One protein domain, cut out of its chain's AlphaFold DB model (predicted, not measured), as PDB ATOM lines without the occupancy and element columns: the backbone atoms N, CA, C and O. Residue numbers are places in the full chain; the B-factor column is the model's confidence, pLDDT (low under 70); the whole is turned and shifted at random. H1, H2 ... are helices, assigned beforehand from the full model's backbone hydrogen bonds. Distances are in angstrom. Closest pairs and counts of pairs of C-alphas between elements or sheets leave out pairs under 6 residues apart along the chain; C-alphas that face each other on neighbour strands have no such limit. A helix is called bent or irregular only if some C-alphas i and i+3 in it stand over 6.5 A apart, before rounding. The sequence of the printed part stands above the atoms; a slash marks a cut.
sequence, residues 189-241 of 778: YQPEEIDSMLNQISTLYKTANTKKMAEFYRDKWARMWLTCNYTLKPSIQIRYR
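This is residues 189 to 241 of the 778 residues of a protein of Ustilago trichophora (UniProt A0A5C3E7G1). Two helices, H1 and the longer H2, fold back on each other as a helical hairpin, side by side and nearly antiparallel, and a tail with no named element, of which residues 234 to 241 stick out, extends past the last residue of H2. The body without that free stretch spans 33 by 16 by 9 A. The printed part has 53 residues with two named helices, H1 then H2, and no named strand; the class is all helix. The whole is loose, with a radius of gyration of the C-alphas of 13.4 A, and its C-alphas span 43 by 21 by 12 A.

H2, residues 211 to 231, is the longest helix, and H1, residues 191 to 206, touches it with 15 pairs of C-alphas within 8 A. The closest C-alphas of the two are those of Tyr 205 and Ala 214, 5.2 A apart. Their lines stand at a shallow tilt of 16 degrees and they run opposite ways, with their centres 10.2 A apart. The two form a helical hairpin, joined by a tight link of 4 residues. In H1 and H2 every O i to N i+4 pair is within hydrogen-bond range. Residues 234 to 241 stand free.

H2 has 21 residues and measures 29.7 A from C-alpha 211 at (3.196, -34.172, 51.188) to C-alpha 231 at (-24.999, -28.161, 44.238). H1 has 16 residues and measures 22.5 A from its first to its last C-alpha, beginning with C-alpha 191 at (-23.134, -38.297, 37.419). Neither helix is bent.

The two C-alphas farthest apart are those of Asn 209 and Arg 241, at 44.0 A, and the C-alphas of Tyr 189 and Arg 241, the first and last printed, are 24.5 A apart. The printed part has no cut, and its one link between named elements is tight. The mean pLDDT of the printed part is 84.9, and residues 232 to 241 are under 70.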
ATOM      1  N   TYR A 189     -23.077 -31.295  34.419       84.38
ATOM      2  CA  TYR A 189     -22.229 -32.486  34.489       84.38
ATOM      3  C   TYR A 189     -23.058 -33.743  34.748       84.38
ATOM      4  O   TYR A 189     -23.864 -33.773  35.686       84.38
ATOM      5  N   GLN A 190     -22.804 -34.801  33.983       88.94
ATOM      6  CA  GLN A 190     -23.428 -36.100  34.231       88.94
ATOM      7  C   GLN A 190     -22.845 -36.756  35.501       88.94
ATOM      8  O   GLN A 190     -21.675 -36.528  35.835       88.94
ATOM      9  N   PRO A 191     -23.619 -37.586  36.229       84.75
ATOM     10  CA  PRO A 191     -23.134 -38.297  37.419       84.75
ATOM     11  C   PRO A 191     -21.837 -39.088  37.182       84.75
ATOM     12  O   PRO A 191     -20.947 -39.110  38.033       84.75
ATOM     13  N   GLU A 192     -21.697 -39.677  35.998       90.38
ATOM     14  CA  GLU A 192     -20.553 -40.483  35.579       90.38
ATOM     15  C   GLU A 192     -19.295 -39.622  35.357       90.38
ATOM     16  O   GLU A 192     -18.182 -40.048  35.673       90.38
ATOM     17  N   GLU A 193     -19.452 -38.384  34.876       90.81
ATOM     18  CA  GLU A 193     -18.355 -37.414  34.737       90.81
ATOM     19  C   GLU A 193     -17.862 -36.942  36.108       90.81
ATOM     20  O   GLU A 193     -16.656 -36.837  36.336       90.81
ATOM     21  N   ILE A 194     -18.788 -36.719  37.045       90.19
ATOM     22  CA  ILE A 194     -18.489 -36.361  38.437       90.19
ATOM     23  C   ILE A 194     -17.665 -37.463  39.108       90.19
ATOM     24  O   ILE A 194     -16.613 -37.179  39.693       90.19
ATOM     25  N   ASP A 195     -18.104 -38.719  39.009       92.75
ATOM     26  CA  ASP A 195     -17.382 -39.848  39.597       92.75
ATOM     27  C   ASP A 195     -16.055 -40.115  38.867       92.75
ATOM     28  O   ASP A 195     -15.056 -40.439  39.516       92.75
ATOM     29  N   SER A 196     -15.975 -39.885  37.553       96.00
ATOM     30  CA  SER A 196     -14.710 -39.888  36.802       96.00
ATOM     31  C   SER A 196     -13.736 -38.824  37.333       96.00
ATOM     32  O   SER A 196     -12.603 -39.148  37.695       96.00
ATOM     33  N   MET A 197     -14.179 -37.574  37.502       93.38
ATOM     34  CA  MET A 197     -13.376 -36.477  38.059       93.38
ATOM     35  C   MET A 197     -12.922 -36.751  39.503       93.38
ATOM     36  O   MET A 197     -11.762 -36.506  39.849       93.38
ATOM     37  N   LEU A 198     -13.800 -37.292  40.354       96.50
ATOM     38  CA  LEU A 198     -13.452 -37.677  41.726       96.50
ATOM     39  C   LEU A 198     -12.444 -38.834  41.759       96.50
ATOM     40  O   LEU A 198     -11.532 -38.818  42.595       96.50
ATOM     41  N   ASN A 199     -12.549 -39.797  40.841       96.25
ATOM     42  CA  ASN A 199     -11.577 -40.880  40.685       96.25
ATOM     43  C   ASN A 199     -10.229 -40.382  40.142       96.25
ATOM     44  O   ASN A 199      -9.194 -40.769  40.681       96.25
ATOM     45  N   GLN A 200     -10.208 -39.467  39.169       97.38
ATOM     46  CA  GLN A 200      -8.971 -38.839  38.684       97.38
ATOM     47  C   GLN A 200      -8.233 -38.105  39.814       97.38
ATOM     48  O   GLN A 200      -7.040 -38.328  40.018       97.38
ATOM     49  N   ILE A 201      -8.934 -37.286  40.609       97.19
ATOM     50  CA  ILE A 201      -8.321 -36.587  41.753       97.19
ATOM     51  C   ILE A 201      -7.878 -37.592  42.838       97.19
ATOM     52  O   ILE A 201      -6.829 -37.403  43.450       97.19
ATOM     53  N   SER A 202      -8.619 -38.688  43.047       97.31
ATOM     54  CA  SER A 202      -8.230 -39.786  43.951       97.31
ATOM     55  C   SER A 202      -6.952 -40.502  43.488       97.31
ATOM     56  O   SER A 202      -6.087 -40.813  44.308       97.31
ATOM     57  N   THR A 203      -6.778 -40.716  42.183       97.75
ATOM     58  CA  THR A 203      -5.545 -41.271  41.602       97.75
ATOM     59  C   THR A 203      -4.376 -40.299  41.746       97.75
ATOM     60  O   THR A 203      -3.329 -40.706  42.241       97.75
ATOM     61  N   LEU A 204      -4.565 -39.010  41.439       97.50
ATOM     62  CA  LEU A 204      -3.544 -37.969  41.636       97.50
ATOM     63  C   LEU A 204      -3.132 -37.810  43.110       97.50
ATOM     64  O   LEU A 204      -1.962 -37.589  43.410       97.50
ATOM     65  N   TYR A 205      -4.069 -37.982  44.048       97.19
ATOM     66  CA  TYR A 205      -3.767 -38.034  45.480       97.19
ATOM     67  C   TYR A 205      -2.898 -39.250  45.854       97.19
ATOM     68  O   TYR A 205      -1.982 -39.116  46.663       97.19
ATOM     69  N   LYS A 206      -3.145 -40.423  45.253       96.69
ATOM     70  CA  LYS A 206      -2.362 -41.652  45.490       96.69
ATOM     71  C   LYS A 206      -0.964 -41.605  44.864       96.69
ATOM     72  O   LYS A 206      -0.043 -42.178  45.436       96.69
ATOM     73  N   THR A 207      -0.793 -40.942  43.718       97.19
ATOM     74  CA  THR A 207       0.505 -40.800  43.029       97.19
ATOM     75  C   THR A 207       1.314 -39.578  43.482       97.19
ATOM     76  O   THR A 207       2.422 -39.353  42.995       97.19
ATOM     77  N   ALA A 208       0.802 -38.793  44.437       96.88
ATOM     78  CA  ALA A 208       1.461 -37.599  44.954       96.88
ATOM     79  C   ALA A 208       2.768 -37.923  45.707       96.88
ATOM     80  O   ALA A 208       2.774 -38.206  46.904       96.88
ATOM     81  N   ASN A 209       3.899 -37.788  45.014       97.19
ATOM     82  CA  ASN A 209       5.252 -38.019  45.536       97.19
ATOM     83  C   ASN A 209       5.697 -37.074  46.677       97.19
ATOM     84  O   ASN A 209       6.763 -37.267  47.258       97.19
ATOM     85  N   THR A 210       4.914 -36.041  47.004       97.00
ATOM     86  CA  THR A 210       5.229 -35.059  48.048       97.00
ATOM     87  C   THR A 210       4.009 -34.740  48.907       97.00
ATOM     88  O   THR A 210       2.889 -34.599  48.412       97.00
ATOM     89  N   LYS A 211       4.241 -34.525  50.211       95.31
ATOM     90  CA  LYS A 211       3.196 -34.172  51.188       95.31
ATOM     91  C   LYS A 211       2.352 -32.965  50.750       95.31
ATOM     92  O   LYS A 211       1.135 -33.008  50.890       95.31
ATOM     93  N   LYS A 212       2.971 -31.933  50.159       94.50
ATOM     94  CA  LYS A 212       2.262 -30.743  49.651       94.50
ATOM     95  C   LYS A 212       1.283 -31.075  48.516       94.50
ATOM     96  O   LYS A 212       0.170 -30.562  48.523       94.50
ATOM     97  N   MET A 213       1.664 -31.949  47.578       93.12
ATOM     98  CA  MET A 213       0.757 -32.390  46.508       93.12
ATOM     99  C   MET A 213      -0.372 -33.269  47.055       93.12
ATOM    100  O   MET A 213      -1.523 -33.082  46.673       93.12
ATOM    101  N   ALA A 214      -0.083 -34.157  48.011       96.44
ATOM    102  CA  ALA A 214      -1.116 -34.947  48.678       96.44
ATOM    103  C   ALA A 214      -2.125 -34.046  49.423       96.44
ATOM    104  O   ALA A 214      -3.336 -34.216  49.288       96.44
ATOM    105  N   GLU A 215      -1.658 -33.032  50.154       95.94
ATOM    106  CA  GLU A 215      -2.525 -32.058  50.831       95.94
ATOM    107  C   GLU A 215      -3.364 -31.232  49.839       95.94
ATOM    108  O   GLU A 215      -4.565 -31.061  50.064       95.94
ATOM    109  N   PHE A 216      -2.778 -30.806  48.714       97.56
ATOM    110  CA  PHE A 216      -3.476 -30.098  47.635       97.56
ATOM    111  C   PHE A 216      -4.563 -30.954  46.968       97.56
ATOM    112  O   PHE A 216      -5.709 -30.513  46.860       97.56
ATOM    113  N   TYR A 217      -4.256 -32.191  46.559       97.50
ATOM    114  CA  TYR A 217      -5.256 -33.071  45.946       97.50
ATOM    115  C   TYR A 217      -6.340 -33.498  46.939       97.50
ATOM    116  O   TYR A 217      -7.496 -33.618  46.536       97.50
ATOM    117  N   ARG A 218      -6.026 -33.638  48.235       95.69
ATOM    118  CA  ARG A 218      -7.032 -33.883  49.282       95.69
ATOM    119  C   ARG A 218      -8.017 -32.718  49.415       95.69
ATOM    120  O   ARG A 218      -9.219 -32.958  49.509       95.69
ATOM    121  N   ASP A 219      -7.535 -31.474  49.404       95.06
ATOM    122  CA  ASP A 219      -8.403 -30.288  49.427       95.06
ATOM    123  C   ASP A 219      -9.213 -30.155  48.125       95.06
ATOM    124  O   ASP A 219     -10.430 -29.972  48.168       95.06
ATOM    125  N   LYS A 220      -8.586 -30.364  46.957       93.44
ATOM    126  CA  LYS A 220      -9.282 -30.371  45.656       93.44
ATOM    127  C   LYS A 220     -10.384 -31.439  45.604       93.44
ATOM    128  O   LYS A 220     -11.483 -31.144  45.138       93.44
ATOM    129  N   TRP A 221     -10.123 -32.642  46.125       97.06
ATOM    130  CA  TRP A 221     -11.112 -33.720  46.231       97.06
ATOM    131  C   TRP A 221     -12.259 -33.335  47.166       97.06
ATOM    132  O   TRP A 221     -13.419 -33.457  46.783       97.06
ATOM    133  N   ALA A 222     -11.955 -32.809  48.357       93.56
ATOM    134  CA  ALA A 222     -12.971 -32.401  49.325       93.56
ATOM    135  C   ALA A 222     -13.880 -31.289  48.775       93.56
ATOM    136  O   ALA A 222     -15.102 -31.388  48.886       93.56
ATOM    137  N   ARG A 223     -13.312 -30.264  48.121       92.38
ATOM    138  CA  ARG A 223     -14.083 -29.196  47.458       92.38
ATOM    139  C   ARG A 223     -14.966 -29.739  46.338       92.38
ATOM    140  O   ARG A 223     -16.131 -29.351  46.264       92.38
ATOM    141  N   MET A 224     -14.447 -30.642  45.504       91.62
ATOM    142  CA  MET A 224     -15.226 -31.265  44.432       91.62
ATOM    143  C   MET A 224     -16.376 -32.099  45.007       91.62
ATOM    144  O   MET A 224     -17.535 -31.854  44.688       91.62
ATOM    145  N   TRP A 225     -16.081 -33.006  45.944       93.88
ATOM    146  CA  TRP A 225     -17.070 -33.884  46.572       93.88
ATOM    147  C   TRP A 225     -18.180 -33.103  47.288       93.88
ATOM    148  O   TRP A 225     -19.356 -33.448  47.158       93.88
ATOM    149  N   LEU A 226     -17.830 -32.026  48.004       90.62
ATOM    150  CA  LEU A 226     -18.804 -31.120  48.618       90.62
ATOM    151  C   LEU A 226     -19.654 -30.410  47.558       90.62
ATOM    152  O   LEU A 226     -20.874 -30.388  47.689       90.62
ATOM    153  N   THR A 227     -19.040 -29.876  46.500       85.44
ATOM    154  CA  THR A 227     -19.765 -29.208  45.407       85.44
ATOM    155  C   THR A 227     -20.780 -30.168  44.787       85.44
ATOM    156  O   THR A 227     -21.980 -29.922  44.852       85.44
ATOM    157  N   CYS A 228     -20.345 -31.337  44.323       83.00
ATOM    158  CA  CYS A 228     -21.225 -32.318  43.691       83.00
ATOM    159  C   CYS A 228     -22.361 -32.807  44.613       83.00
ATOM    160  O   CYS A 228     -23.492 -32.972  44.157       83.00
ATOM    161  N   ASN A 229     -22.115 -32.985  45.919       80.19
ATOM    162  CA  ASN A 229     -23.162 -33.423  46.851       80.19
ATOM    163  C   ASN A 229     -24.141 -32.319  47.287       80.19
ATOM    164  O   ASN A 229     -25.266 -32.659  47.652       80.19
ATOM    165  N   TYR A 230     -23.755 -31.037  47.248       77.50
ATOM    166  CA  TYR A 230     -24.609 -29.924  47.691       77.50
ATOM    167  C   TYR A 230     -25.172 -29.047  46.558       77.50
ATOM    168  O   TYR A 230     -26.205 -28.416  46.771       77.50
ATOM    169  N   THR A 231     -24.556 -29.006  45.369       70.69
ATOM    170  CA  THR A 231     -24.999 -28.161  44.238       70.69
ATOM    171  C   THR A 231     -25.517 -28.945  43.034       70.69
ATOM    172  O   THR A 231     -26.345 -28.406  42.308       70.69
ATOM    173  N   LEU A 232     -25.089 -30.200  42.827       63.62
ATOM    174  CA  LEU A 232     -25.494 -31.027  41.671       63.62
ATOM    175  C   LEU A 232     -26.541 -32.110  42.007       63.62
ATOM    176  O   LEU A 232     -27.045 -32.786  41.119       63.62
ATOM    177  N   LYS A 233     -26.968 -32.213  43.276       51.62
ATOM    178  CA  LYS A 233     -28.123 -33.028  43.706       51.62
ATOM    179  C   LYS A 233     -29.529 -32.363  43.742       51.62
ATOM    180  O   LYS A 233     -30.408 -32.975  44.350       51.62
ATOM    181  N   PRO A 234     -29.849 -31.213  43.094       50.69
ATOM    182  CA  PRO A 234     -31.245 -30.757  42.963       50.69
ATOM    183  C   PRO A 234     -32.180 -31.752  42.252       50.69
ATOM    184  O   PRO A 234     -33.378 -31.772  42.533       50.69
ATOM    185  N   SER A 235     -31.641 -32.572  41.344       45.22
ATOM    186  CA  SER A 235     -32.384 -33.555  40.540       45.22
ATOM    187  C   SER A 235     -32.864 -34.769  41.342       45.22
ATOM    188  O   SER A 235     -33.923 -35.326  41.043       45.22
ATOM    189  N   ILE A 236     -32.156 -35.153  42.413       49.53
ATOM    190  CA  ILE A 236     -32.609 -36.192  43.347       49.53
ATOM    191  C   ILE A 236     -33.669 -35.580  44.271       49.53
ATOM    192  O   ILE A 236     -33.421 -35.266  45.435       49.53
ATOM    193  N   GLN A 237     -34.888 -35.438  43.742       46.09
ATOM    194  CA  GLN A 237     -36.051 -34.844  44.411       46.09
ATOM    195  C   GLN A 237     -36.657 -35.748  45.513       46.09
ATOM    196  O   GLN A 237     -37.866 -35.755  45.762       46.09
ATOM    197  N   ILE A 238     -35.813 -36.491  46.240       45.22
ATOM    198  CA  ILE A 238     -36.171 -36.981  47.571       45.22
ATOM    199  C   ILE A 238     -36.542 -35.748  48.397       45.22
ATOM    200  O   ILE A 238     -35.813 -34.757  48.416       45.22
ATOM    201  N   ARG A 239     -37.697 -35.795  49.069       46.31
ATOM    202  CA  ARG A 239     -38.325 -34.647  49.745       46.31
ATOM    203  C   ARG A 239     -37.618 -34.253  51.051       46.31
ATOM    204  O   ARG A 239     -38.256 -34.138  52.101       46.31
ATOM    205  N   TYR A 240     -36.312 -34.009  50.987       48.81
ATOM    206  CA  TYR A 240     -35.512 -33.399  52.041       48.81
ATOM    207  C   TYR A 240     -35.957 -31.950  52.253       48.81
ATOM    208  O   TYR A 240     -35.334 -31.000  51.783       48.81
ATOM    209  N   ARG A 241     -37.051 -31.772  53.006       66.19
ATOM    210  CA  ARG A 241     -37.353 -30.488  53.647       66.19
ATOM    211  C   ARG A 241     -36.082 -30.042  54.383       66.19
ATOM    212  O   ARG A 241     -35.539 -30.863  55.130       66.19
TER     213      ARG A 241